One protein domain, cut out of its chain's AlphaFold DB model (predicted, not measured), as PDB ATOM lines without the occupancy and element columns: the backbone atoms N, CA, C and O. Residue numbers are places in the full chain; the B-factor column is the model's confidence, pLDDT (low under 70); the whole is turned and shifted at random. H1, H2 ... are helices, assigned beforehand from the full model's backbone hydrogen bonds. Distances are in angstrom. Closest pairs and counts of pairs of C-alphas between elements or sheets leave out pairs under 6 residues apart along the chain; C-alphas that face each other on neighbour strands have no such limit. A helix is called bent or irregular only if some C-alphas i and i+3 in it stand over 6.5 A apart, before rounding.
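Overview. This is residues 31 to 233 of the 233 residues of an uncharacterized protein of Sulfuricurvum sp. MLSB (UniProt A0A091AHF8). Three pairs of helices, H1 with H2, H3 with H4 and H6 with H11, are stacked in layers, with H3 and H4 in the middle of the stack. Beyond H6 sit H12, H13 and the first part of H14; at one end of the stack the short helices H7 to H10 run from H14 to the hairpin of H1 and H2, and residues 228 to 233 stick out. The printed part has 203 residues with fourteen named helices, H1 to H14 in that order, and no named strand; the class is all helix, and the helix packing is part aligned, part crossed, a mix of shallow and steeper tilts. The whole is compact, with a radius of gyration of the C-alphas of 16.8 A and spans of 57 by 40 by 30 A.

Arrangement. Begin at the first printed residue: H1, residues 31 to 47, and H2, residues 51 to 71, form a hairpin at a shallow tilt of 17 degrees, opposite ways, their closest C-alphas, of Val 33 and Ala 61, 6.1 A apart. H3, residues 88 to 95, touches residues 31 to 34 of H1 alone, closest at the C-alphas of His 31 and Pro 88, 5.5 A. H4, residues 98 to 105, forms a hairpin with H3, closest at C-alphas 92 and 101, 6.1 A. H4 touches residues 58 to 66 of H2 alone, at a shallow tilt of 13 degrees, the same way, closest at C-alphas 62 and 100, 4.7 A. H5, residues 108 to 112, touches no helix. H6, residues 124 to 130, touches H3 at a shallow tilt of 9 degrees, the same way, closest at C-alphas 90 and 124, 4.1 A. Next comes H7, residues 132 to 139, which is irregular: C-alphas 134 and 137 are 7.5 A apart. H8, residues 141 to 145, only just touches H7, with 3 pairs of C-alphas within 8 A, only at the corner, closest at C-alphas 137 and 143, 5.8 A. H9, residues 147 to 154, only just touches H8, with 3 such pairs, only at the corner, closest at C-alphas 143 and 150, 5.5 A. H10, residues 157 to 161, touches residues 51 to 55 of H2 alone, closest at C-alphas 51 and 159, 5.7 A. H11, residues 167 to 177, touches H4, closest at C-alphas 98 and 171, 4.7 A, and H6, closest at C-alphas 128 and 168, 5.8 A. H12, residues 184 to 194, touches H6 at a steep tilt of 61 degrees, closest at C-alphas 126 and 187, 5.3 A. H13, residues 200 to 208, and H14, residues 212 to 231, form a hairpin, closest at C-alphas 206 and 212, 6.1 A. Residues 216 to 224 of H14 alone touch H7, about perpendicular at 74 degrees, closest at C-alphas 135 and 220, 4.8 A. In H1 to H6 and H10 to H14 every O i to N i+4 pair is within hydrogen-bond range; in H7 and H9 2 of 4 are, and in H8 0 of 1, beside 2 of 2 O i to N i+3 pairs.

Along the chain. Find C-alpha 31 at (36.019, -16.161, -109.877); from there H1 runs 24.5 A to C-alpha 47. H2 runs 30.9 A to C-alpha 71 at (46.314, -6.996, -100.440). H11 and H12 each measure 15.2 A and H13 12.2 A, while H3 to H10 are short, of 5 to 8 residues. H14 runs 28.7 A to C-alpha 231 at (4.903, -9.405, -128.701).

Size, cuts and confidence. The two C-alphas farthest apart, of Thr 73 and Lys 233, are 58.7 A from each other. The printed part has no cut and ends at residue 233, the chain's last. The links H2 to H3 and H5 to H6 are long. The mean pLDDT of the printed part is 97.2, and residue 233 alone is under 70.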
ATOM      1  N   HIS A  31      37.184 -15.390-109.412       98.44
ATOM      2  CA  HIS A  31      36.019 -16.161-109.877       98.44
ATOM      3  C   HIS A  31      34.764 -15.854-109.059       98.44
ATOM      4  O   HIS A  31      33.668 -15.791-109.619       98.44
ATOM      5  N   GLN A  32      34.890 -15.673-107.744       98.25
ATOM      6  CA  GLN A  32      33.769 -15.292-106.882       98.25
ATOM      7  C   GLN A  32      33.257 -13.897-107.242       98.25
ATOM      8  O   GLN A  32      32.054 -13.745-107.441       98.25
ATOM      9  N   VAL A  33      34.154 -12.926-107.438       98.56
ATOM     10  CA  VAL A  33      33.792 -11.560-107.859       98.56
ATOM     11  C   VAL A  33      33.008 -11.568-109.179       98.56
ATOM     12  O   VAL A  33      31.936 -10.970-109.270       98.56
ATOM     13  N   ILE A  34      33.472 -12.310-110.191       98.75
ATOM     14  CA  ILE A  34      32.793 -12.387-111.501       98.75
ATOM     15  C   ILE A  34      31.422 -13.077-111.401       98.75
ATOM     16  O   ILE A  34      30.467 -12.675-112.075       98.75
ATOM     17  N   ASN A  35      31.297 -14.116-110.570       98.38
ATOM     18  CA  ASN A  35      30.015 -14.795-110.356       98.38
ATOM     19  C   ASN A  35      29.008 -13.889-109.641       98.38
ATOM     20  O   ASN A  35      27.860 -13.802-110.074       98.38
ATOM     21  N   GLU A  36      29.437 -13.174-108.604       98.50
ATOM     22  CA  GLU A  36      28.583 -12.203-107.918       98.50
ATOM     23  C   GLU A  36      28.171 -11.053-108.837       98.50
ATOM     24  O   GLU A  36      27.013 -10.638-108.808       98.50
ATOM     25  N   LEU A  37      29.070 -10.584-109.711       98.75
ATOM     26  CA  LEU A  37      28.728  -9.600-110.735       98.75
ATOM     27  C   LEU A  37      27.612 -10.115-111.649       98.75
ATOM     28  O   LEU A  37      26.648  -9.396-111.900       98.75
ATOM     29  N   ARG A  38      27.694 -11.361-112.131       98.44
ATOM     30  CA  ARG A  38      26.625 -11.970-112.945       98.44
ATOM     31  C   ARG A  38      25.289 -11.982-112.218       98.44
ATOM     32  O   ARG A  38      24.273 -11.615-112.810       98.44
ATOM     33  N   ASP A  39      25.286 -12.383-110.958       98.31
ATOM     34  CA  ASP A  39      24.058 -12.453-110.174       98.31
ATOM     35  C   ASP A  39      23.509 -11.035-109.915       98.31
ATOM     36  O   ASP A  39      22.304 -10.790-110.031       98.31
ATOM     37  N   ARG A  40      24.391 -10.052-109.694       98.50
ATOM     38  CA  ARG A  40      24.028  -8.637-109.548       98.50
ATOM     39  C   ARG A  40      23.458  -8.037-110.831       98.50
ATOM     40  O   ARG A  40      22.465  -7.318-110.758       98.50
ATOM     41  N   MET A  41      24.042  -8.346-111.986       98.50
ATOM     42  CA  MET A  41      23.552  -7.925-113.303       98.50
ATOM     43  C   MET A  41      22.120  -8.427-113.522       98.50
ATOM     44  O   MET A  41      21.247  -7.655-113.912       98.50
ATOM     45  N   TYR A  42      21.838  -9.689-113.189       98.19
ATOM     46  CA  TYR A  42      20.473 -10.222-113.236       98.19
ATOM     47  C   TYR A  42      19.512  -9.440-112.327       98.19
ATOM     48  O   TYR A  42      18.480  -8.968-112.799       98.19
ATOM     49  N   VAL A  43      19.876  -9.220-111.058       98.50
ATOM     50  CA  VAL A  43      19.046  -8.455-110.108       98.50
ATOM     51  C   VAL A  43      18.772  -7.034-110.607       98.50
ATOM     52  O   VAL A  43      17.647  -6.553-110.489       98.50
ATOM     53  N   ILE A  44      19.770  -6.349-111.171       98.50
ATOM     54  CA  ILE A  44      19.589  -5.001-111.731       98.50
ATOM     55  C   ILE A  44      18.582  -5.033-112.873       98.50
ATOM     56  O   ILE A  44      17.693  -4.180-112.898       98.50
ATOM     57  N   GLY A  45      18.698  -6.019-113.765       98.19
ATOM     58  CA  GLY A  45      17.778  -6.224-114.878       98.19
ATOM     59  C   GLY A  45      16.335  -6.449-114.435       98.19
ATOM     60  O   GLY A  45      15.439  -5.796-114.957       98.19
ATOM     61  N   GLU A  46      16.119  -7.314-113.443       97.62
ATOM     62  CA  GLU A  46      14.781  -7.622-112.914       97.62
ATOM     63  C   GLU A  46      14.142  -6.451-112.153       97.62
ATOM     64  O   GLU A  46      12.922  -6.333-112.102       97.62
ATOM     65  N   THR A  47      14.949  -5.596-111.519       97.50
ATOM     66  CA  THR A  47      14.436  -4.558-110.609       97.50
ATOM     67  C   THR A  47      14.340  -3.181-111.251       97.50
ATOM     68  O   THR A  47      13.295  -2.542-111.188       97.50
ATOM     69  N   SER A  48      15.434  -2.686-111.830       96.88
ATOM     70  CA  SER A  48      15.521  -1.307-112.323       96.88
ATOM     71  C   SER A  48      15.708  -1.220-113.831       96.88
ATOM     72  O   SER A  48      15.270  -0.244-114.435       96.88
ATOM     73  N   GLY A  49      16.404  -2.192-114.430       96.06
ATOM     74  CA  GLY A  49      16.810  -2.190-115.834       96.06
ATOM     75  C   GLY A  49      17.666  -0.991-116.257       96.06
ATOM     76  O   GLY A  49      17.909  -0.822-117.451       96.06
ATOM     77  N   LYS A  50      18.112  -0.134-115.322       98.00
ATOM     78  CA  LYS A  50      18.803   1.111-115.663       98.00
ATOM     79  C   LYS A  50      20.260   0.845-116.025       98.00
ATOM     80  O   LYS A  50      20.987   0.206-115.266       98.00
ATOM     81  N   PHE A  51      20.678   1.365-117.177       97.94
ATOM     82  CA  PHE A  51      22.016   1.155-117.725       97.94
ATOM     83  C   PHE A  51      23.143   1.606-116.783       97.94
ATOM     84  O   PHE A  51      24.089   0.854-116.560       97.94
ATOM     85  N   ASP A  52      23.002   2.774-116.153       98.25
ATOM     86  CA  ASP A  52      23.963   3.313-115.181       98.25
ATOM     87  C   ASP A  52      24.230   2.350-114.014       98.25
ATOM     88  O   ASP A  52      25.367   2.223-113.564       98.25
ATOM     89  N   LYS A  53      23.213   1.602-113.570       98.56
ATOM     90  CA  LYS A  53      23.360   0.600-112.507       98.56
ATOM     91  C   LYS A  53      24.149  -0.628-112.931       98.56
ATOM     92  O   LYS A  53      24.877  -1.173-112.104       98.56
ATOM     93  N   PHE A  54      24.047  -1.049-114.190       98.62
ATOM     94  CA  PHE A  54      24.898  -2.121-114.707       98.62
ATOM     95  C   PHE A  54      26.366  -1.685-114.763       98.62
ATOM     96  O   PHE A  54      27.236  -2.435-114.326       98.62
ATOM     97  N   ILE A  55      26.628  -0.458-115.226       98.56
ATOM     98  CA  ILE A  55      27.982   0.109-115.277       98.56
ATOM     99  C   ILE A  55      28.578   0.258-113.873       98.56
ATOM    100  O   ILE A  55      29.713  -0.150-113.646       98.56
ATOM    101  N   GLU A  56      27.807   0.768-112.909       98.62
ATOM    102  CA  GLU A  56      28.225   0.855-111.502       98.62
ATOM    103  C   GLU A  56      28.607  -0.524-110.938       98.62
ATOM    104  O   GLU A  56      29.634  -0.664-110.275       98.62
ATOM    105  N   ALA A  57      27.810  -1.557-111.231       98.81
ATOM    106  CA  ALA A  57      28.082  -2.915-110.768       98.81
ATOM    107  C   ALA A  57      29.354  -3.506-111.387       98.81
ATOM    108  O   ALA A  57      30.144  -4.125-110.674       98.81
ATOM    109  N   GLU A  58      29.572  -3.310-112.687       98.81
ATOM    110  CA  GLU A  58      30.789  -3.783-113.347       98.81
ATOM    111  C   GLU A  58      32.035  -3.062-112.829       98.81
ATOM    112  O   GLU A  58      33.035  -3.708-112.519       98.81
ATOM    113  N   HIS A  59      31.955  -1.739-112.663       98.81
ATOM    114  CA  HIS A  59      33.048  -0.948-112.108       98.81
ATOM    115  C   HIS A  59      33.401  -1.401-110.689       98.81
ATOM    116  O   HIS A  59      34.575  -1.573-110.370       98.81
ATOM    117  N   LYS A  60      32.393  -1.673-109.850       98.69
ATOM    118  CA  LYS A  60      32.612  -2.215-108.506       98.69
ATOM    119  C   LYS A  60      33.298  -3.583-108.538       98.69
ATOM    120  O   LYS A  60      34.181  -3.831-107.730       98.69
ATOM    121  N   ALA A  61      32.932  -4.457-109.473       98.81
ATOM    122  CA  ALA A  61      33.587  -5.756-109.618       98.81
ATOM    123  C   ALA A  61      35.046  -5.631-110.088       98.81
ATOM    124  O   ALA A  61      35.905  -6.370-109.613       98.81
ATOM    125  N   ALA A  62      35.347  -4.685-110.982       98.81
ATOM    126  CA  ALA A  62      36.727  -4.367-111.340       98.81
ATOM    127  C   ALA A  62      37.511  -3.866-110.111       98.81
ATOM    128  O   ALA A  62      38.586  -4.377-109.819       98.81
ATOM    129  N   GLN A  63      36.937  -2.958-109.316       98.50
ATOM    130  CA  GLN A  63      37.541  -2.509-108.053       98.50
ATOM    131  C   GLN A  63      37.771  -3.657-107.060       98.50
ATOM    132  O   GLN A  63      38.799  -3.676-106.395       98.50
ATOM    133  N   ASP A  64      36.868  -4.634-106.986       97.94
ATOM    134  CA  ASP A  64      37.032  -5.799-106.109       97.94
ATOM    135  C   ASP A  64      38.192  -6.706-106.549       97.94
ATOM    136  O   ASP A  64      38.885  -7.272-105.706       97.94
ATOM    137  N   ILE A  65      38.455  -6.815-107.856       98.44
ATOM    138  CA  ILE A  65      39.655  -7.494-108.379       98.44
ATOM    139  C   ILE A  65      40.914  -6.687-108.061       98.44
ATOM    140  O   ILE A  65      41.932  -7.266-107.678       98.44
ATOM    141  N   HIS A  66      40.837  -5.365-108.191       97.88
ATOM    142  CA  HIS A  66      41.938  -4.481-107.838       97.88
ATOM    143  C   HIS A  66      42.320  -4.625-106.360       97.88
ATOM    144  O   HIS A  66      43.480  -4.871-106.020       97.88
ATOM    145  N   GLU A  67      41.322  -4.529-105.478       96.69
ATOM    146  CA  GLU A  67      41.469  -4.716-104.040       96.69
ATOM    147  C   GLU A  67      42.025  -6.109-103.740       96.69
ATOM    148  O   GLU A  67      43.014  -6.202-103.011       96.69
ATOM    149  N   TYR A  68      41.488  -7.157-104.387       96.12
ATOM    150  CA  TYR A  68      42.021  -8.521-104.309       96.12
ATOM    151  C   TYR A  68      43.536  -8.566-104.494       96.12
ATOM    152  O   TYR A  68      44.273  -9.031-103.625       96.12
ATOM    153  N   ALA A  69      44.005  -8.047-105.624       96.62
ATOM    154  CA  ALA A  69      45.405  -8.123-106.003       96.62
ATOM    155  C   ALA A  69      46.314  -7.173-105.204       96.62
ATOM    156  O   ALA A  69      47.520  -7.398-105.147       96.62
ATOM    157  N   SER A  70      45.766  -6.116-104.598       95.50
ATOM    158  CA  SER A  70      46.546  -5.145-103.816       95.50
ATOM    159  C   SER A  70      46.889  -5.608-102.397       95.50
ATOM    160  O   SER A  70      47.858  -5.117-101.817       95.50
ATOM    161  N   THR A  71      46.123  -6.541-101.828       93.38
ATOM    162  CA  THR A  71      46.314  -6.996-100.440       93.38
ATOM    163  C   THR A  71      46.965  -8.377-100.335       93.38
ATOM    164  O   THR A  71      47.413  -8.756 -99.252       93.38
ATOM    165  N   THR A  72      47.065  -9.122-101.439       92.56
ATOM    166  CA  THR A  72      47.746 -10.424-101.498       92.56
ATOM    167  C   THR A  72      49.162 -10.305-102.067       92.56
ATOM    168  O   THR A  72      49.452  -9.464-102.913       92.56
ATOM    169  N   THR A  73      50.055 -11.195-101.630       91.44
ATOM    170  CA  THR A  73      51.376 -11.390-102.263       91.44
ATOM    171  C   THR A  73      51.365 -12.502-103.314       91.44
ATOM    172  O   THR A  73      52.277 -12.580-104.135       91.44
ATOM    173  N   ASP A  74      50.323 -13.337-103.316       93.62
ATOM    174  CA  ASP A  74      50.120 -14.421-104.269       93.62
ATOM    175  C   ASP A  74      48.984 -14.057-105.234       93.62
ATOM    176  O   ASP A  74      47.812 -14.010-104.858       93.62
ATOM    177  N   LEU A  75      49.351 -13.792-106.490       96.75
ATOM    178  CA  LEU A  75      48.433 -13.416-107.567       96.75
ATOM    179  C   LEU A  75      47.943 -14.612-108.397       96.75
ATOM    180  O   LEU A  75      47.270 -14.417-109.412       96.75
ATOM    181  N   THR A  76      48.257 -15.850-108.008       97.25
ATOM    182  CA  THR A  76      47.891 -17.051-108.780       97.25
ATOM    183  C   THR A  76      46.384 -17.203-108.982       97.25
ATOM    184  O   THR A  76      45.962 -17.683-110.034       97.25
ATOM    185  N   ALA A  77      45.551 -16.704-108.064       97.69
ATOM    186  CA  ALA A  77      44.096 -16.733-108.228       97.69
ATOM    187  C   ALA A  77      43.590 -15.915-109.436       97.69
ATOM    188  O   ALA A  77      42.491 -16.173-109.927       97.69
ATOM    189  N   LEU A  78      44.379 -14.962-109.959       98.50
ATOM    190  CA  LEU A  78      44.048 -14.226-111.191       98.50
ATOM    191  C   LEU A  78      44.115 -15.110-112.447       98.50
ATOM    192  O   LEU A  78      43.516 -14.769-113.467       98.50
ATOM    193  N   ILE A  79      44.820 -16.243-112.380       98.62
ATOM    194  CA  ILE A  79      44.963 -17.210-113.479       98.62
ATOM    195  C   ILE A  79      44.433 -18.607-113.125       98.62
ATOM    196  O   ILE A  79      44.442 -19.499-113.975       98.62
ATOM    197  N   GLU A  80      43.952 -18.812-111.899       98.31
ATOM    198  CA  GLU A  80      43.452 -20.105-111.441       98.31
ATOM    199  C   GLU A  80      42.272 -20.577-112.300       98.31
ATOM    200  O   GLU A  80      41.318 -19.843-112.578       98.31
ATOM    201  N   LYS A  81      42.321 -21.837-112.735       98.62
ATOM    202  CA  LYS A  81      41.248 -22.438-113.523       98.62
ATOM    203  C   LYS A  81      40.135 -22.948-112.609       98.62
ATOM    204  O   LYS A  81      40.382 -23.706-111.678       98.62
ATOM    205  N   ASN A  82      38.890 -22.594-112.919       98.50
ATOM    206  CA  ASN A  82      37.722 -23.166-112.252       98.50
ATOM    207  C   ASN A  82      37.502 -24.645-112.652       98.50
ATOM    208  O   ASN A  82      38.251 -25.227-113.437       98.50
ATOM    209  N   LYS A  83      36.413 -25.261-112.169       98.12
ATOM    210  CA  LYS A  83      36.063 -26.667-112.472       98.12
ATOM    211  C   LYS A  83      35.849 -26.959-113.965       98.12
ATOM    212  O   LYS A  83      35.935 -28.110-114.376       98.12
ATOM    213  N   GLN A  84      35.552 -25.941-114.772       97.81
ATOM    214  CA  GLN A  84      35.413 -26.038-116.227       97.81
ATOM    215  C   GLN A  84      36.743 -25.779-116.956       97.81
ATOM    216  O   GLN A  84      36.779 -25.758-118.186       97.81
ATOM    217  N   GLY A  85      37.835 -25.577-116.215       98.50
ATOM    218  CA  GLY A  85      39.146 -25.253-116.756       98.50
ATOM    219  C   GLY A  85      39.277 -23.804-117.229       98.50
ATOM    220  O   GLY A  85      40.158 -23.522-118.036       98.50
ATOM    221  N   GLN A  86      38.391 -22.905-116.794       98.75
ATOM    222  CA  GLN A  86      38.377 -21.510-117.236       98.75
ATOM    223  C   GLN A  86      39.122 -20.613-116.251       98.75
ATOM    224  O   GLN A  86      38.871 -20.691-115.050       98.75
ATOM    225  N   THR A  87      39.980 -19.728-116.756       98.88
ATOM    226  CA  THR A  87      40.578 -18.642-115.962       98.88
ATOM    227  C   THR A  87      39.548 -17.526-115.713       98.88
ATOM    228  O   THR A  87      38.548 -17.455-116.439       98.88
ATOM    229  N   PRO A  88      39.758 -16.620-114.740       98.94
ATOM    230  CA  PRO A  88      38.890 -15.455-114.548       98.94
ATOM    231  C   PRO A  88      38.731 -14.629-115.831       98.94
ATOM    232  O   PRO A  88      37.615 -14.252-116.191       98.94
ATOM    233  N   LEU A  89      39.822 -14.449-116.588       98.94
ATOM    234  CA  LEU A  89      39.813 -13.741-117.870       98.94
ATOM    235  C   LEU A  89      38.855 -14.386-118.882       98.94
ATOM    236  O   LEU A  89      38.098 -13.679-119.541       98.94
ATOM    237  N   MET A  90      38.828 -15.721-118.980       98.94
ATOM    238  CA  MET A  90      37.892 -16.433-119.862       98.94
ATOM    239  C   MET A  90      36.432 -16.223-119.462       98.94
ATOM    240  O   MET A  90      35.579 -16.047-120.332       98.94
ATOM    241  N   VAL A  91      36.129 -16.260-118.161       98.88
ATOM    242  CA  VAL A  91      34.755 -16.091-117.665       98.88
ATOM    243  C   VAL A  91      34.281 -14.655-117.898       98.88
ATOM    244  O   VAL A  91      33.185 -14.458-118.424       98.88
ATOM    245  N   ALA A  92      35.112 -13.657-117.586       98.94
ATOM    246  CA  ALA A  92      34.808 -12.250-117.850       98.94
ATOM    247  C   ALA A  92      34.609 -11.988-119.354       98.94
ATOM    248  O   ALA A  92      33.617 -11.374-119.753       98.94
ATOM    249  N   ALA A  93      35.484 -12.549-120.195       98.94
ATOM    250  CA  ALA A  93      35.408 -12.449-121.650       98.94
ATOM    251  C   ALA A  93      34.134 -13.074-122.242       98.94
ATOM    252  O   ALA A  93      33.506 -12.486-123.123       98.94
ATOM    253  N   PHE A  94      33.715 -14.236-121.735       98.75
ATOM    254  CA  PHE A  94      32.477 -14.909-122.138       98.75
ATOM    255  C   PHE A  94      31.219 -14.097-121.792       98.75
ATOM    256  O   PHE A  94      30.246 -14.074-122.553       98.75
ATOM    257  N   MET A  95      31.244 -13.402-120.654       98.69
ATOM    258  CA  MET A  95      30.149 -12.539-120.208       98.69
ATOM    259  C   MET A  95      30.165 -11.149-120.861       98.69
ATOM    260  O   MET A  95      29.145 -10.459-120.825       98.69
ATOM    261  N   GLY A  96      31.284 -10.762-121.479       98.62
ATOM    262  CA  GLY A  96      31.482  -9.444-122.078       98.62
ATOM    263  C   GLY A  96      31.759  -8.344-121.053       98.62
ATOM    264  O   GLY A  96      31.502  -7.188-121.357       98.62
ATOM    265  N   TYR A  97      32.247  -8.682-119.854       98.81
ATOM    266  CA  TYR A  97      32.559  -7.706-118.802       98.81
ATOM    267  C   TYR A  97      33.880  -6.989-119.094       98.81
ATOM    268  O   TYR A  97      34.934  -7.338-118.562       98.81
ATOM    269  N   SER A  98      33.826  -6.015-120.000       98.75
ATOM    270  CA  SER A  98      34.995  -5.301-120.510       98.75
ATOM    271  C   SER A  98      35.811  -4.533-119.459       98.75
ATOM    272  O   SER A  98      37.028  -4.478-119.602       98.75
ATOM    273  N   GLU A  99      35.206  -3.983-118.400       98.81
ATOM    274  CA  GLU A  99      35.941  -3.301-117.315       98.81
ATOM    275  C   GLU A  99      36.675  -4.309-116.428       98.81
ATOM    276  O   GLU A  99      37.825  -4.106-116.054       98.81
ATOM    277  N   VAL A 100      36.038  -5.451-116.156       98.94
ATOM    278  CA  VAL A 100      36.668  -6.570-115.441       98.94
ATOM    279  C   VAL A 100      37.838  -7.131-116.253       98.94
ATOM    280  O   VAL A 100      38.896  -7.422-115.701       98.94
ATOM    281  N   VAL A 101      37.672  -7.267-117.573       98.94
ATOM    282  CA  VAL A 101      38.753  -7.688-118.477       98.94
ATOM    283  C   VAL A 101      39.886  -6.665-118.486       98.94
ATOM    284  O   VAL A 101      41.041  -7.069-118.381       98.94
ATOM    285  N   ALA A 102      39.578  -5.369-118.571       98.94
ATOM    286  CA  ALA A 102      40.586  -4.315-118.508       98.94
ATOM    287  C   ALA A 102      41.396  -4.391-117.205       98.94
ATOM    288  O   ALA A 102      42.624  -4.383-117.259       98.94
ATOM    289  N   GLU A 103      40.729  -4.553-116.058       98.88
ATOM    290  CA  GLU A 103      41.417  -4.659-114.769       98.88
ATOM    291  C   GLU A 103      42.287  -5.915-114.678       98.88
ATOM    292  O   GLU A 103      43.450  -5.833-114.294       98.88
ATOM    293  N   LEU A 104      41.781  -7.080-115.095       98.94
ATOM    294  CA  LEU A 104      42.577  -8.313-115.109       98.94
ATOM    295  C   LEU A 104      43.852  -8.164-115.958       98.94
ATOM    296  O   LEU A 104      44.908  -8.671-115.580       98.94
ATOM    297  N   LEU A 105      43.783  -7.448-117.082       98.88
ATOM    298  CA  LEU A 105      44.922  -7.225-117.978       98.88
ATOM    299  C   LEU A 105      45.963  -6.228-117.429       98.88
ATOM    300  O   LEU A 105      47.068  -6.151-117.977       98.88
ATOM    301  N   ASN A 106      45.685  -5.532-116.318       98.62
ATOM    302  CA  ASN A 106      46.684  -4.709-115.623       98.62
ATOM    303  C   ASN A 106      47.796  -5.554-114.978       98.62
ATOM    304  O   ASN A 106      48.902  -5.057-114.748       98.62
ATOM    305  N   TYR A 107      47.556  -6.847-114.748       98.62
ATOM    306  CA  TYR A 107      48.495  -7.739-114.071       98.62
ATOM    307  C   TYR A 107      49.333  -8.548-115.067       98.62
ATOM    308  O   TYR A 107      48.808  -9.247-115.936       98.62
ATOM    309  N   ASN A 108      50.664  -8.499-114.929       98.44
ATOM    310  CA  ASN A 108      51.581  -9.192-115.848       98.44
ATOM    311  C   ASN A 108      51.349 -10.706-115.889       98.44
ATOM    312  O   ASN A 108      51.322 -11.267-116.979       98.44
ATOM    313  N   ILE A 109      51.067 -11.335-114.741       98.50
ATOM    314  CA  ILE A 109      50.752 -12.769-114.678       98.50
ATOM    315  C   ILE A 109      49.554 -13.139-115.568       98.50
ATOM    316  O   ILE A 109      49.556 -14.193-116.197       98.50
ATOM    317  N   VAL A 110      48.552 -12.262-115.691       98.81
ATOM    318  CA  VAL A 110      47.394 -12.492-116.567       98.81
ATOM    319  C   VAL A 110      47.793 -12.350-118.033       98.81
ATOM    320  O   VAL A 110      47.432 -13.204-118.838       98.81
ATOM    321  N   LYS A 111      48.575 -11.322-118.390       98.75
ATOM    322  CA  LYS A 111      49.061 -11.119-119.768       98.75
ATOM    323  C   LYS A 111      49.964 -12.259-120.242       98.75
ATOM    324  O   LYS A 111      49.816 -12.731-121.364       98.75
ATOM    325  N   GLU A 112      50.845 -12.755-119.380       98.62
ATOM    326  CA  GLU A 112      51.705 -13.914-119.665       98.62
ATOM    327  C   GLU A 112      50.893 -15.192-119.928       98.62
ATOM    328  O   GLU A 112      51.310 -16.045-120.711       98.62
ATOM    329  N   ASN A 113      49.692 -15.286-119.347       98.75
ATOM    330  CA  ASN A 113      48.769 -16.415-119.481       98.75
ATOM    331  C   ASN A 113      47.543 -16.093-120.363       98.75
ATOM    332  O   ASN A 113      46.558 -16.833-120.360       98.75
ATOM    333  N   ILE A 114      47.577 -15.013-121.158       98.81
ATOM    334  CA  ILE A 114      46.417 -14.524-121.935       98.81
ATOM    335  C   ILE A 114      45.897 -15.542-122.962       98.81
ATOM    336  O   ILE A 114      44.720 -15.543-123.323       98.81
ATOM    337  N   ASN A 115      46.786 -16.428-123.417       98.75
ATOM    338  CA  ASN A 115      46.524 -17.454-124.424       98.75
ATOM    339  C   ASN A 115      46.221 -18.832-123.826       98.75
ATOM    340  O   ASN A 115      46.154 -19.809-124.572       98.75
ATOM    341  N   GLU A 116      46.057 -18.926-122.504       98.56
ATOM    342  CA  GLU A 116      45.587 -20.150-121.866       98.56
ATOM    343  C   GLU A 116      44.275 -20.620-122.498       98.56
ATOM    344  O   GLU A 116      43.458 -19.823-122.974       98.56
ATOM    345  N   VAL A 117      44.067 -21.936-122.479       98.56
ATOM    346  CA  VAL A 117      42.846 -22.579-122.964       98.56
ATOM    347  C   VAL A 117      42.275 -23.522-121.913       98.56
ATOM    348  O   VAL A 117      42.994 -24.100-121.087       98.56
ATOM    349  N   ASN A 118      40.956 -23.685-121.935       98.19
ATOM    350  CA  ASN A 118      40.290 -24.734-121.170       98.19
ATOM    351  C   ASN A 118      40.472 -26.118-121.852       98.19
ATOM    352  O   ASN A 118      41.015 -26.192-122.957       98.19
ATOM    353  N   PRO A 119      39.984 -27.231-121.264       98.06
ATOM    354  CA  PRO A 119      40.093 -28.569-121.860       98.06
ATOM    355  C   PRO A 119      39.446 -28.741-123.244       98.06
ATOM    356  O   PRO A 119      39.689 -29.744-123.905       98.06
ATOM    357  N   LYS A 120      38.613 -27.789-123.684       95.88
ATOM    358  CA  LYS A 120      38.014 -27.758-125.027       95.88
ATOM    359  C   LYS A 120      38.817 -26.907-126.019       95.88
ATOM    360  O   LYS A 120      38.340 -26.669-127.121       95.88
ATOM    361  N   GLY A 121      39.995 -26.411-125.633       97.00
ATOM    362  CA  GLY A 121      40.821 -25.548-126.479       97.00
ATOM    363  C   GLY A 121      40.308 -24.107-126.598       97.00
ATOM    364  O   GLY A 121      40.698 -23.404-127.522       97.00
ATOM    365  N   ILE A 122      39.430 -23.654-125.695       98.19
ATOM    366  CA  ILE A 122      38.805 -22.326-125.783       98.19
ATOM    367  C   ILE A 122      39.567 -21.314-124.921       98.19
ATOM    368  O   ILE A 122      39.690 -21.512-123.709       98.19
ATOM    369  N   SER A 123      40.045 -20.233-125.545       98.69
ATOM    370  CA  SER A 123      40.688 -19.086-124.888       98.69
ATOM    371  C   SER A 123      39.692 -17.964-124.572       98.69
ATOM    372  O   SER A 123      38.535 -17.995-125.004       98.69
ATOM    373  N   ALA A 124      40.142 -16.931-123.851       98.81
ATOM    374  CA  ALA A 124      39.337 -15.732-123.604       98.81
ATOM    375  C   ALA A 124      38.914 -15.047-124.916       98.81
ATOM    376  O   ALA A 124      37.741 -14.723-125.087       98.81
ATOM    377  N   TRP A 125      39.834 -14.918-125.878       98.81
ATOM    378  CA  TRP A 125      39.544 -14.299-127.174       98.81
ATOM    379  C   TRP A 125      38.503 -15.098-127.974       98.81
ATOM    380  O   TRP A 125      37.589 -14.511-128.560       98.81
ATOM    381  N   VAL A 126      38.564 -16.438-127.942       98.69
ATOM    382  CA  VAL A 126      37.540 -17.282-128.582       98.69
ATOM    383  C   VAL A 126      36.173 -17.088-127.915       98.69
ATOM    384  O   VAL A 126      35.170 -16.930-128.611       98.69
ATOM    385  N   TYR A 127      36.120 -17.035-126.579       98.56
ATOM    386  CA  TYR A 127      34.874 -16.785-125.849       98.56
ATOM    387  C   TYR A 127      34.255 -15.418-126.144       98.56
ATOM    388  O   TYR A 127      33.036 -15.337-126.295       98.56
ATOM    389  N   THR A 128      35.055 -14.359-126.257       98.62
ATOM    390  CA  THR A 128      34.542 -13.021-126.584       98.62
ATOM    391  C   THR A 128      33.831 -13.000-127.930       98.62
ATOM    392  O   THR A 128      32.741 -12.444-128.039       98.62
ATOM    393  N   ASN A 129      34.406 -13.651-128.945       98.69
ATOM    394  CA  ASN A 129      33.836 -13.680-130.294       98.69
ATOM    395  C   ASN A 129      32.552 -14.524-130.401       98.69
ATOM    396  O   ASN A 129      31.861 -14.460-131.413       98.69
ATOM    397  N   PHE A 130      32.204 -15.290-129.363       96.88
ATOM    398  CA  PHE A 130      30.931 -16.004-129.287       96.88
ATOM    399  C   PHE A 130      29.754 -15.100-128.882       96.88
ATOM    400  O   PHE A 130      28.609 -15.438-129.172       96.88
ATOM    401  N   ALA A 131      30.019 -13.977-128.198       97.88
ATOM    402  CA  ALA A 131      29.021 -12.996-127.754       97.88
ATOM    403  C   ALA A 131      27.776 -13.607-127.079       97.88
ATOM    404  O   ALA A 131      26.640 -13.219-127.362       97.88
ATOM    405  N   PHE A 132      27.981 -14.581-126.182       96.38
ATOM    406  CA  PHE A 132      26.936 -15.442-125.608       96.38
ATOM    407  C   PHE A 132      25.629 -14.714-125.269       96.38
ATOM    408  O   PHE A 132      24.550 -15.162-125.653       96.38
ATOM    409  N   ARG A 133      25.707 -13.575-124.573       97.12
ATOM    410  CA  ARG A 133      24.534 -12.871-124.027       97.12
ATOM    411  C   ARG A 133      23.683 -12.176-125.093       97.12
ATOM    412  O   ARG A 133      22.546 -11.824-124.797       97.12
ATOM    413  N   GLN A 134      24.198 -12.022-126.313       97.75
ATOM    414  CA  GLN A 134      23.485 -11.434-127.454       97.75
ATOM    415  C   GLN A 134      23.298 -12.410-128.622       97.75
ATOM    416  O   GLN A 134      22.436 -12.194-129.467       97.75
ATOM    417  N   ALA A 135      24.061 -13.503-128.659       97.44
ATOM    418  CA  ALA A 135      23.988 -14.505-129.717       97.44
ATOM    419  C   ALA A 135      23.225 -15.781-129.309       97.44
ATOM    420  O   ALA A 135      22.929 -16.625-130.155       97.44
ATOM    421  N   MET A 136      22.880 -15.955-128.027       96.75
ATOM    422  CA  MET A 136      22.296 -17.207-127.530       96.75
ATOM    423  C   MET A 136      20.990 -17.601-128.238       96.75
ATOM    424  O   MET A 136      20.822 -18.759-128.608       96.75
ATOM    425  N   TRP A 137      20.073 -16.673-128.500       95.81
ATOM    426  CA  TRP A 137      18.823 -17.008-129.203       95.81
ATOM    427  C   TRP A 137      19.002 -17.268-130.705       95.81
ATOM    428  O   TRP A 137      18.114 -17.831-131.340       95.81
ATOM    429  N   VAL A 138      20.146 -16.899-131.276       96.06
ATOM    430  CA  VAL A 138      20.547 -17.304-132.629       96.06
ATOM    431  C   VAL A 138      21.149 -18.710-132.595       96.06
ATOM    432  O   VAL A 138      20.813 -19.563-133.414       96.06
ATOM    433  N   CYS A 139      21.995 -18.967-131.599       96.62
ATOM    434  CA  CYS A 139      22.631 -20.256-131.348       96.62
ATOM    435  C   CYS A 139      21.614 -21.365-131.020       96.62
ATOM    436  O   CYS A 139      21.755 -22.513-131.454       96.62
ATOM    437  N   ASN A 140      20.584 -21.011-130.250       95.75
ATOM    438  CA  ASN A 140      19.501 -21.881-129.827       95.75
ATOM    439  C   ASN A 140      18.164 -21.105-129.763       95.75
ATOM    440  O   ASN A 140      17.794 -20.586-128.705       95.75
ATOM    441  N   PRO A 141      17.383 -21.074-130.857       94.50
ATOM    442  CA  PRO A 141      16.098 -20.373-130.908       94.50
ATOM    443  C   PRO A 141      15.046 -20.875-129.908       94.50
ATOM    444  O   PRO A 141      14.105 -20.145-129.591       94.50
ATOM    445  N   SER A 142      15.199 -22.091-129.363       94.94
ATOM    446  CA  SER A 142      14.278 -22.617-128.342       94.94
ATOM    447  C   SER A 142      14.320 -21.828-127.028       94.94
ATOM    448  O   SER A 142      13.380 -21.903-126.239       94.94
ATOM    449  N   VAL A 143      15.346 -20.993-126.822       95.50
ATOM    450  CA  VAL A 143      15.445 -20.068-125.684       95.50
ATOM    451  C   VAL A 143      14.199 -19.192-125.556       95.50
ATOM    452  O   VAL A 143      13.728 -19.001-124.441       95.50
ATOM    453  N   PHE A 144      13.585 -18.744-126.657       95.44
ATOM    454  CA  PHE A 144      12.352 -17.938-126.605       95.44
ATOM    455  C   PHE A 144      11.137 -18.670-126.017       95.44
ATOM    456  O   PHE A 144      10.140 -18.032-125.679       95.44
ATOM    457  N   GLN A 145      11.207 -19.997-125.906       94.75
ATOM    458  CA  GLN A 145      10.159 -20.858-125.355       94.75
ATOM    459  C   GLN A 145      10.476 -21.316-123.924       94.75
ATOM    460  O   GLN A 145       9.652 -21.978-123.299       94.75
ATOM    461  N   ALA A 146      11.653 -20.966-123.393       95.75
ATOM    462  CA  ALA A 146      12.131 -21.389-122.084       95.75
ATOM    463  C   ALA A 146      12.312 -20.169-121.162       95.75
ATOM    464  O   ALA A 146      13.412 -19.618-121.105       95.75
ATOM    465  N   PRO A 147      11.277 -19.743-120.406       94.44
ATOM    466  CA  PRO A 147      11.328 -18.532-119.580       94.44
ATOM    467  C   PRO A 147      12.541 -18.461-118.647       94.44
ATOM    468  O   PRO A 147      13.203 -17.433-118.589       94.44
ATOM    469  N   PHE A 148      12.908 -19.570-117.997       94.25
ATOM    470  CA  PHE A 148      14.063 -19.623-117.092       94.25
ATOM    471  C   PHE A 148      15.418 -19.420-117.787       94.25
ATOM    472  O   PHE A 148      16.401 -19.093-117.132       94.25
ATOM    473  N   THR A 149      15.486 -19.607-119.107       93.75
ATOM    474  CA  THR A 149      16.674 -19.283-119.913       93.75
ATOM    475  C   THR A 149      16.551 -17.905-120.557       93.75
ATOM    476  O   THR A 149      17.521 -17.151-120.583       93.75
ATOM    477  N   LEU A 150      15.360 -17.554-121.053       95.69
ATOM    478  CA  LEU A 150      15.094 -16.284-121.721       95.69
ATOM    479  C   LEU A 150      15.236 -15.093-120.781       95.69
ATOM    480  O   LEU A 150      15.909 -14.131-121.131       95.69
ATOM    481  N   VAL A 151      14.592 -15.144-119.616       96.44
ATOM    482  CA  VAL A 151      14.463 -13.992-118.715       96.44
ATOM    483  C   VAL A 151      15.842 -13.461-118.303       96.44
ATOM    484  O   VAL A 151      16.108 -12.294-118.594       96.44
ATOM    485  N   PRO A 152      16.795 -14.282-117.808       95.94
ATOM    486  CA  PRO A 152      18.129 -13.785-117.462       95.94
ATOM    487  C   PRO A 152      18.922 -13.180-118.630       95.94
ATOM    488  O   PRO A 152      19.826 -12.373-118.402       95.94
ATOM    489  N   LEU A 153      18.635 -13.583-119.872       96.75
ATOM    490  CA  LEU A 153      19.240 -12.996-121.070       96.75
ATOM    491  C   LEU A 153      18.562 -11.674-121.428       96.75
ATOM    492  O   LEU A 153      19.249 -10.688-121.677       96.75
ATOM    493  N   LEU A 154      17.229 -11.645-121.411       97.00
ATOM    494  CA  LEU A 154      16.411 -10.492-121.769       97.00
ATOM    495  C   LEU A 154      16.660  -9.310-120.832       97.00
ATOM    496  O   LEU A 154      16.955  -8.210-121.293       97.00
ATOM    497  N   VAL A 155      16.603  -9.529-119.519       97.75
ATOM    498  CA  VAL A 155      16.670  -8.424-118.547       97.75
ATOM    499  C   VAL A 155      18.050  -7.788-118.434       97.75
ATOM    500  O   VAL A 155      18.182  -6.681-117.929       97.75
ATOM    501  N   THR A 156      19.085  -8.452-118.950       97.94
ATOM    502  CA  THR A 156      20.443  -7.893-119.001       97.94
ATOM    503  C   THR A 156      20.787  -7.252-120.344       97.94
ATOM    504  O   THR A 156      21.873  -6.699-120.483       97.94
ATOM    505  N   GLN A 157      19.873  -7.244-121.324       97.75
ATOM    506  CA  GLN A 157      20.109  -6.588-122.616       97.75
ATOM    507  C   GLN A 157      20.449  -5.096-122.544       97.75
ATOM    508  O   GLN A 157      21.304  -4.684-123.331       97.75
ATOM    509  N   PRO A 158      19.889  -4.284-121.621       98.12
ATOM    510  CA  PRO A 158      20.267  -2.878-121.511       98.12
ATOM    511  C   PRO A 158      21.779  -2.657-121.385       98.12
ATOM    512  O   PRO A 158      22.304  -1.758-122.034       98.12
ATOM    513  N   TYR A 159      22.488  -3.514-120.641       98.44
ATOM    514  CA  TYR A 159      23.949  -3.456-120.511       98.44
ATOM    515  C   TYR A 159      24.665  -3.571-121.867       98.44
ATOM    516  O   TYR A 159      25.592  -2.819-122.153       98.44
ATOM    517  N   TYR A 160      24.205  -4.467-122.738       98.06
ATOM    518  CA  TYR A 160      24.853  -4.705-124.028       98.06
ATOM    519  C   TYR A 160      24.389  -3.756-125.142       98.06
ATOM    520  O   TYR A 160      25.144  -3.497-126.078       98.06
ATOM    521  N   GLN A 161      23.144  -3.277-125.073       96.62
ATOM    522  CA  GLN A 161      22.506  -2.491-126.133       96.62
ATOM    523  C   GLN A 161      22.648  -0.977-125.947       96.62
ATOM    524  O   GLN A 161      22.633  -0.253-126.936       96.62
ATOM    525  N   GLN A 162      22.760  -0.489-124.705       97.25
ATOM    526  CA  GLN A 162      22.840   0.950-124.412       97.25
ATOM    527  C   GLN A 162      24.279   1.452-124.231       97.25
ATOM    528  O   GLN A 162      24.498   2.658-124.135       97.25
ATOM    529  N   SER A 163      25.264   0.548-124.206       94.31
ATOM    530  CA  SER A 163      26.672   0.933-124.167       94.31
ATOM    531  C   SER A 163      27.099   1.608-125.472       94.31
ATOM    532  O   SER A 163      26.792   1.120-126.558       94.31
ATOM    533  N   ALA A 164      27.846   2.711-125.361       94.81
ATOM    534  CA  ALA A 164      28.372   3.445-126.515       94.81
ATOM    535  C   ALA A 164      29.319   2.586-127.375       94.81
ATOM    536  O   ALA A 164      29.309   2.679-128.600       94.81
ATOM    537  N   GLU A 165      30.102   1.718-126.730       96.81
ATOM    538  CA  GLU A 165      30.863   0.640-127.366       96.81
ATOM    539  C   GLU A 165      30.298  -0.690-126.860       96.81
ATOM    540  O   GLU A 165      30.203  -0.903-125.649       96.81
ATOM    541  N   ASN A 166      29.910  -1.597-127.761       98.12
ATOM    542  CA  ASN A 166      29.388  -2.899-127.351       98.12
ATOM    543  C   ASN A 166      30.419  -3.632-126.456       98.12
ATOM    544  O   ASN A 166      31.580  -3.747-126.866       98.12
ATOM    545  N   PRO A 167      30.029  -4.167-125.280       98.62
ATOM    546  CA  PRO A 167      30.988  -4.724-124.325       98.62
ATOM    547  C   PRO A 167      31.841  -5.876-124.881       98.62
ATOM    548  O   PRO A 167      33.023  -5.991-124.545       98.62
ATOM    549  N   TYR A 168      31.310  -6.693-125.801       98.75
ATOM    550  CA  TYR A 168      32.095  -7.738-126.466       98.75
ATOM    551  C   TYR A 168      33.115  -7.166-127.456       98.75
ATOM    552  O   TYR A 168      34.245  -7.653-127.508       98.75
ATOM    553  N   LYS A 169      32.768  -6.104-128.197       98.75
ATOM    554  CA  LYS A 169      33.715  -5.412-129.092       98.75
ATOM    555  C   LYS A 169      34.866  -4.796-128.300       98.75
ATOM    556  O   LYS A 169      36.026  -5.043-128.628       98.75
ATOM    557  N   ARG A 170      34.549  -4.102-127.201       98.75
ATOM    558  CA  ARG A 170      35.561  -3.547-126.293       98.75
ATOM    559  C   ARG A 170      36.450  -4.639-125.706       98.75
ATOM    560  O   ARG A 170      37.668  -4.515-125.723       98.75
ATOM    561  N   THR A 171      35.851  -5.731-125.234       98.88
ATOM    562  CA  THR A 171      36.588  -6.880-124.690       98.88
ATOM    563  C   THR A 171      37.562  -7.463-125.714       98.88
ATOM    564  O   THR A 171      38.718  -7.719-125.383       98.88
ATOM    565  N   ARG A 172      37.125  -7.658-126.966       98.81
ATOM    566  CA  ARG A 172      37.981  -8.208-128.025       98.81
ATOM    567  C   ARG A 172      39.170  -7.291-128.282       98.81
ATOM    568  O   ARG A 172      40.296  -7.774-128.311       98.81
ATOM    569  N   ARG A 173      38.911  -5.987-128.406       98.81
ATOM    570  CA  ARG A 173      39.944  -4.967-128.595       98.81
ATOM    571  C   ARG A 173      40.969  -4.979-127.459       98.81
ATOM    572  O   ARG A 173      42.156  -5.055-127.739       98.81
ATOM    573  N   LEU A 174      40.524  -4.997-126.200       98.88
ATOM    574  CA  LEU A 174      41.412  -5.068-125.030       98.88
ATOM    575  C   LEU A 174      42.306  -6.318-125.050       98.88
ATOM    576  O   LEU A 174      43.501  -6.233-124.777       98.88
ATOM    577  N   LEU A 175      41.744  -7.481-125.391       98.94
ATOM    578  CA  LEU A 175      42.507  -8.726-125.499       98.94
ATOM    579  C   LEU A 175      43.547  -8.658-126.628       98.94
ATOM    580  O   LEU A 175      44.687  -9.072-126.432       98.94
ATOM    581  N   GLU A 176      43.171  -8.136-127.795       98.75
ATOM    582  CA  GLU A 176      44.073  -7.972-128.943       98.75
ATOM    583  C   GLU A 176      45.200  -6.971-128.646       98.75
ATOM    584  O   GLU A 176      46.366  -7.277-128.895       98.75
ATOM    585  N   GLU A 177      44.882  -5.824-128.037       98.75
ATOM    586  CA  GLU A 177      45.854  -4.819-127.577       98.75
ATOM    587  C   GLU A 177      46.833  -5.401-126.540       98.75
ATOM    588  O   GLU A 177      48.011  -5.043-126.527       98.75
ATOM    589  N   ALA A 178      46.378  -6.345-125.711       98.69
ATOM    590  CA  ALA A 178      47.205  -7.058-124.737       98.69
ATOM    591  C   ALA A 178      47.990  -8.253-125.322       98.69
ATOM    592  O   ALA A 178      48.701  -8.936-124.583       98.69
ATOM    593  N   GLY A 179      47.894  -8.514-126.632       98.62
ATOM    594  CA  GLY A 179      48.662  -9.560-127.316       98.62
ATOM    595  C   GLY A 179      48.009 -10.946-127.329       98.62
ATOM    596  O   GLY A 179      48.705 -11.953-127.506       98.62
ATOM    597  N   ALA A 180      46.689 -11.038-127.148       98.69
ATOM    598  CA  ALA A 180      45.965 -12.292-127.335       98.69
ATOM    599  C   ALA A 180      46.080 -12.778-128.788       98.69
ATOM    600  O   ALA A 180      45.936 -12.011-129.743       98.69
ATOM    601  N   LYS A 181      46.302 -14.082-128.967       98.50
ATOM    602  CA  LYS A 181      46.303 -14.722-130.283       98.50
ATOM    603  C   LYS A 181      44.886 -14.746-130.841       98.50
ATOM    604  O   LYS A 181      43.954 -15.212-130.185       98.50
ATOM    605  N   THR A 182      44.755 -14.297-132.081       97.88
ATOM    606  CA  THR A 182      43.513 -14.386-132.842       97.88
ATOM    607  C   THR A 182      43.436 -15.748-133.533       97.88
ATOM    608  O   THR A 182      44.397 -16.205-134.151       97.88
ATOM    609  N   ASP A 183      42.294 -16.421-133.416       96.38
ATOM    610  CA  ASP A 183      42.056 -17.722-134.051       96.38
ATOM    611  C   ASP A 183      40.598 -17.843-134.509       96.38
ATOM    612  O   ASP A 183      39.727 -18.386-133.826       96.38
ATOM    613  N   MET A 184      40.314 -17.297-135.692       96.75
ATOM    614  CA  MET A 184      38.966 -17.347-136.261       96.75
ATOM    615  C   MET A 184      38.518 -18.773-136.599       96.75
ATOM    616  O   MET A 184      37.316 -19.033-136.600       96.75
ATOM    617  N   LEU A 185      39.441 -19.707-136.861       96.31
ATOM    618  CA  LEU A 185      39.076 -21.105-137.102       96.31
ATOM    619  C   LEU A 185      38.554 -21.748-135.817       96.31
ATOM    620  O   LEU A 185      37.499 -22.386-135.854       96.31
ATOM    621  N   ALA A 186      39.216 -21.512-134.682       96.81
ATOM    622  CA  ALA A 186      38.741 -21.963-133.377       96.81
ATOM    623  C   ALA A 186      37.374 -21.364-133.021       96.81
ATOM    624  O   ALA A 186      36.505 -22.082-132.528       96.81
ATOM    625  N   VAL A 187      37.129 -20.082-133.327       97.19
ATOM    626  CA  VAL A 187      35.810 -19.456-133.105       97.19
ATOM    627  C   VAL A 187      34.724 -20.116-133.958       97.19
ATOM    628  O   VAL A 187      33.663 -20.448-133.425       97.19
ATOM    629  N   LYS A 188      34.971 -20.361-135.258       96.94
ATOM    630  CA  LYS A 188      33.998 -21.064-136.120       96.94
ATOM    631  C   LYS A 188      33.729 -22.472-135.614       96.94
ATOM    632  O   LYS A 188      32.567 -22.853-135.510       96.94
ATOM    633  N   GLY A 189      34.783 -23.220-135.287       96.88
ATOM    634  CA  GLY A 189      34.665 -24.573-134.745       96.88
ATOM    635  C   GLY A 189      33.824 -24.586-133.472       96.88
ATOM    636  O   GLY A 189      32.812 -25.279-133.403       96.88
ATOM    637  N   PHE A 190      34.157 -23.718-132.514       96.75
ATOM    638  CA  PHE A 190      33.417 -23.593-131.262       96.75
ATOM    639  C   PHE A 190      31.940 -23.250-131.479       96.75
ATOM    640  O   PHE A 190      31.068 -23.871-130.863       96.75
ATOM    641  N   TRP A 191      31.639 -22.301-132.371       97.38
ATOM    642  CA  TRP A 191      30.261 -21.965-132.719       97.38
ATOM    643  C   TRP A 191      29.527 -23.166-133.322       97.38
ATOM    644  O   TRP A 191      28.417 -23.476-132.899       97.38
ATOM    645  N   MET A 192      30.126 -23.863-134.288       96.50
ATOM    646  CA  MET A 192      29.472 -24.980-134.980       96.50
ATOM    647  C   MET A 192      29.229 -26.183-134.067       96.50
ATOM    648  O   MET A 192      28.174 -26.816-134.169       96.50
ATOM    649  N   ASP A 193      30.139 -26.438-133.130       96.50
ATOM    650  CA  ASP A 193      30.001 -27.505-132.138       96.50
ATOM    651  C   ASP A 193      28.969 -27.172-131.056       96.50
ATOM    652  O   ASP A 193      28.279 -28.066-130.550       96.50
ATOM    653  N   THR A 194      28.839 -25.890-130.703       96.06
ATOM    654  CA  THR A 194      27.951 -25.421-129.629       96.06
ATOM    655  C   THR A 194      26.530 -25.156-130.133       96.06
ATOM    656  O   THR A 194      25.555 -25.583-129.514       96.06
ATOM    657  N   CYS A 195      26.386 -24.498-131.282       97.06
ATOM    658  CA  CYS A 195      25.119 -24.008-131.825       97.06
ATOM    659  C   CYS A 195      24.488 -24.995-132.805       97.06
ATOM    660  O   CYS A 195      24.310 -24.721-133.994       97.06
ATOM    661  N   LYS A 196      24.133 -26.180-132.304       96.25
ATOM    662  CA  LYS A 196      23.540 -27.249-133.126       96.25
ATOM    663  C   LYS A 196      22.112 -26.948-133.587       96.25
ATOM    664  O   LYS A 196      21.677 -27.522-134.577       96.25
ATOM    665  N   LEU A 197      21.411 -26.053-132.886       95.44
ATOM    666  CA  LEU A 197      19.996 -25.726-133.105       95.44
ATOM    667  C   LEU A 197      19.778 -24.410-133.871       95.44
ATOM    668  O   LEU A 197      18.639 -23.972-134.019       95.44
ATOM    669  N   GLN A 198      20.848 -23.772-134.348       95.75
ATOM    670  CA  GLN A 198      20.755 -22.566-135.169       95.75
ATOM    671  C   GLN A 198      20.070 -22.847-136.519       95.75
ATOM    672  O   GLN A 198      20.115 -23.965-137.033       95.75
ATOM    673  N   GLN A 199      19.497 -21.811-137.131       95.75
ATOM    674  CA  GLN A 199      18.921 -21.908-138.474       95.75
ATOM    675  C   GLN A 199      20.013 -22.045-139.550       95.75
ATOM    676  O   GLN A 199      21.084 -21.448-139.435       95.75
ATOM    677  N   ASP A 200      19.716 -22.737-140.654       96.88
ATOM    678  CA  ASP A 200      20.667 -22.931-141.764       96.88
ATOM    679  C   ASP A 200      21.163 -21.616-142.379       96.88
ATOM    680  O   ASP A 200      22.327 -21.508-142.772       96.88
ATOM    681  N   LYS A 201      20.298 -20.594-142.452       96.56
ATOM    682  CA  LYS A 201      20.673 -19.253-142.932       96.56
ATOM    683  C   LYS A 201      21.780 -18.654-142.059       96.56
ATOM    684  O   LYS A 201      22.786 -18.191-142.591       96.56
ATOM    685  N   THR A 202      21.612 -18.698-140.740       96.00
ATOM    686  CA  THR A 202      22.608 -18.230-139.770       96.00
ATOM    687  C   THR A 202      23.884 -19.060-139.847       96.00
ATOM    688  O   THR A 202      24.969 -18.489-139.935       96.00
ATOM    689  N   ARG A 203      23.766 -20.394-139.890       96.81
ATOM    690  CA  ARG A 203      24.915 -21.300-140.025       96.81
ATOM    691  C   ARG A 203      25.799 -20.891-141.202       96.81
ATOM    692  O   ARG A 203      26.992 -20.663-141.020       96.81
ATOM    693  N   LYS A 204      25.196 -20.699-142.378       97.75
ATOM    694  CA  LYS A 204      25.901 -20.258-143.592       97.75
ATOM    695  C   LYS A 204      26.542 -18.881-143.435       97.75
ATOM    696  O   LYS A 204      27.639 -18.669-143.951       97.75
ATOM    697  N   LYS A 205      25.888 -17.932-142.754       97.81
ATOM    698  CA  LYS A 205      26.478 -16.610-142.481       97.81
ATOM    699  C   LYS A 205      27.726 -16.734-141.605       97.81
ATOM    700  O   LYS A 205      28.750 -16.156-141.953       97.81
ATOM    701  N   VAL A 206      27.683 -17.533-140.537       96.56
ATOM    702  CA  VAL A 206      28.840 -17.744-139.648       96.56
ATOM    703  C   VAL A 206      29.972 -18.503-140.349       96.56
ATOM    704  O   VAL A 206      31.129 -18.095-140.254       96.56
ATOM    705  N   GLU A 207      29.666 -19.555-141.116       96.44
ATOM    706  CA  GLU A 207      30.655 -20.300-141.920       96.44
ATOM    707  C   GLU A 207      31.427 -19.379-142.874       96.44
ATOM    708  O   GLU A 207      32.659 -19.429-142.937       96.44
ATOM    709  N   ASN A 208      30.714 -18.485-143.562       97.38
ATOM    710  CA  ASN A 208      31.291 -17.560-144.538       97.38
ATOM    711  C   ASN A 208      31.809 -16.250-143.927       97.38
ATOM    712  O   ASN A 208      32.373 -15.419-144.639       97.38
ATOM    713  N   SER A 209      31.634 -16.053-142.619       97.81
ATOM    714  CA  SER A 209      32.002 -14.807-141.961       97.81
ATOM    715  C   SER A 209      33.518 -14.593-141.928       97.81
ATOM    716  O   SER A 209      34.293 -15.529-141.706       97.81
ATOM    717  N   LYS A 210      33.936 -13.340-142.133       97.38
ATOM    718  CA  LYS A 210      35.309 -12.872-141.878       97.38
ATOM    719  C   LYS A 210      35.484 -12.347-140.453       97.38
ATOM    720  O   LYS A 210      36.594 -12.390-139.936       97.38
ATOM    721  N   ASP A 211      34.397 -11.883-139.844       97.75
ATOM    722  CA  ASP A 211      34.346 -11.401-138.472       97.75
ATOM    723  C   ASP A 211      33.105 -11.979-137.787       97.75
ATOM    724  O   ASP A 211      31.969 -11.533-137.994       97.75
ATOM    725  N   ILE A 212      33.327 -13.044-137.021       97.44
ATOM    726  CA  ILE A 212      32.233 -13.803-136.417       97.44
ATOM    727  C   ILE A 212      31.543 -12.978-135.348       97.44
ATOM    728  O   ILE A 212      30.324 -13.058-135.271       97.44
ATOM    729  N   LEU A 213      32.281 -12.164-134.586       98.50
ATOM    730  CA  LEU A 213      31.695 -11.328-133.546       98.50
ATOM    731  C   LEU A 213      30.660 -10.375-134.144       98.50
ATOM    732  O   LEU A 213      29.517 -10.369-133.697       98.50
ATOM    733  N   ASP A 214      31.029  -9.632-135.187       98.44
ATOM    734  CA  ASP A 214      30.087  -8.732-135.860       98.44
ATOM    735  C   ASP A 214      28.898  -9.501-136.441       98.44
ATOM    736  O   ASP A 214      27.747  -9.127-136.227       98.44
ATOM    737  N   THR A 215      29.159 -10.642-137.082       98.38
ATOM    738  CA  THR A 215      28.093 -11.462-137.676       98.38
ATOM    739  C   THR A 215      27.084 -11.933-136.632       98.38
ATOM    740  O   THR A 215      25.882 -11.826-136.850       98.38
ATOM    741  N   VAL A 216      27.538 -12.468-135.496       97.94
ATOM    742  CA  VAL A 216      26.628 -13.035-134.488       97.94
ATOM    743  C   VAL A 216      25.924 -11.954-133.673       97.94
ATOM    744  O   VAL A 216      24.804 -12.187-133.219       97.94
ATOM    745  N   LEU A 217      26.535 -10.774-133.518       98.38
ATOM    746  CA  LEU A 217      25.879  -9.605-132.933       98.38
ATOM    747  C   LEU A 217      24.756  -9.087-133.840       98.38
ATOM    748  O   LEU A 217      23.659  -8.833-133.342       98.38
ATOM    749  N   ASP A 218      24.996  -9.000-135.150       98.31
ATOM    750  CA  ASP A 218      23.996  -8.555-136.127       98.31
ATOM    751  C   ASP A 218      22.828  -9.547-136.226       98.31
ATOM    752  O   ASP A 218      21.666  -9.152-136.084       98.31
ATOM    753  N   GLU A 219      23.113 -10.850-136.373       97.94
ATOM    754  CA  GLU A 219      22.072 -11.891-136.346       97.94
ATOM    755  C   GLU A 219      21.310 -11.877-135.014       97.94
ATOM    756  O   GLU A 219      20.090 -12.065-134.976       97.94
ATOM    757  N   GLY A 220      22.035 -11.659-133.912       97.56
ATOM    758  CA  GLY A 220      21.491 -11.543-132.567       97.56
ATOM    759  C   GLY A 220      20.470 -10.420-132.479       97.56
ATOM    760  O   GLY A 220      19.332 -10.643-132.061       97.56
ATOM    761  N   ALA A 221      20.849  -9.226-132.923       97.38
ATOM    762  CA  ALA A 221      19.982  -8.058-132.938       97.38
ATOM    763  C   ALA A 221      18.759  -8.251-133.852       97.38
ATOM    764  O   ALA A 221      17.641  -7.953-133.429       97.38
ATOM    765  N   GLU A 222      18.937  -8.794-135.064       96.94
ATOM    766  CA  GLU A 222      17.838  -9.080-136.007       96.94
ATOM    767  C   GLU A 222      16.791 -10.000-135.359       96.94
ATOM    768  O   GLU A 222      15.602  -9.664-135.290       96.94
ATOM    769  N   GLN A 223      17.236 -11.134-134.812       95.75
ATOM    770  CA  GLN A 223      16.353 -12.132-134.210       95.75
ATOM    771  C   GLN A 223      15.667 -11.612-132.936       95.75
ATOM    772  O   GLN A 223      14.486 -11.895-132.709       95.75
ATOM    773  N   PHE A 224      16.380 -10.840-132.114       95.12
ATOM    774  CA  PHE A 224      15.820 -10.216-130.914       95.12
ATOM    775  C   PHE A 224      14.721  -9.210-131.263       95.12
ATOM    776  O   PHE A 224      13.617  -9.279-130.721       95.12
ATOM    777  N   ASN A 225      14.983  -8.316-132.217       95.19
ATOM    778  CA  ASN A 225      14.021  -7.306-132.653       95.19
ATOM    779  C   ASN A 225      12.766  -7.943-133.253       95.19
ATOM    780  O   ASN A 225      11.653  -7.498-132.968       95.19
ATOM    781  N   HIS A 226      12.921  -9.022-134.026       95.25
ATOM    782  CA  HIS A 226      11.790  -9.789-134.541       95.25
ATOM    783  C   HIS A 226      10.927 -10.370-133.412       95.25
ATOM    784  O   HIS A 226       9.702 -10.227-133.430       95.25
ATOM    785  N   PHE A 227      11.560 -10.979-132.404       94.25
ATOM    786  CA  PHE A 227      10.855 -11.484-131.228       94.25
ATOM    787  C   PHE A 227      10.090 -10.363-130.515       94.25
ATOM    788  O   PHE A 227       8.890 -10.511-130.284       94.25
ATOM    789  N   MET A 228      10.732  -9.226-130.233       93.62
ATOM    790  CA  MET A 228      10.089  -8.101-129.542       93.62
ATOM    791  C   MET A 228       8.911  -7.530-130.342       93.62
ATOM    792  O   MET A 228       7.835  -7.321-129.784       93.62
ATOM    793  N   ALA A 229       9.061  -7.364-131.658       95.06
ATOM    794  CA  ALA A 229       7.988  -6.894-132.535       95.06
ATOM    795  C   ALA A 229       6.783  -7.851-132.577       95.06
ATOM    796  O   ALA A 229       5.646  -7.407-132.737       95.06
ATOM    797  N   SER A 230       7.006  -9.158-132.410       93.62
ATOM    798  CA  SER A 230       5.928 -10.156-132.371       93.62
ATOM    799  C   SER A 230       5.076 -10.104-131.095       93.62
ATOM    800  O   SER A 230       3.962 -10.615-131.102       93.62
ATOM    801  N   ARG A 231       5.577  -9.490-130.012       87.56
ATOM    802  CA  ARG A 231       4.903  -9.405-128.701       87.56
ATOM    803  C   ARG A 231       4.071  -8.140-128.496       87.56
ATOM    804  O   ARG A 231       3.339  -8.061-127.519       87.56
ATOM    805  N   ILE A 232       4.217  -7.154-129.380       80.56
ATOM    806  CA  ILE A 232       3.501  -5.867-129.323       80.56
ATOM    807  C   ILE A 232       2.148  -5.941-130.063       80.56
ATOM    808  O   ILE A 232       1.320  -5.046-129.924       80.56
ATOM    809  N   LYS A 233       1.919  -7.004-130.841       61.91
ATOM    810  CA  LYS A 233       0.651  -7.280-131.530       61.91
ATOM    811  C   LYS A 233      -0.300  -8.062-130.636       61.91
ATOM    812  O   LYS A 233      -1.512  -7.785-130.737       61.91
TER     813      LYS A 233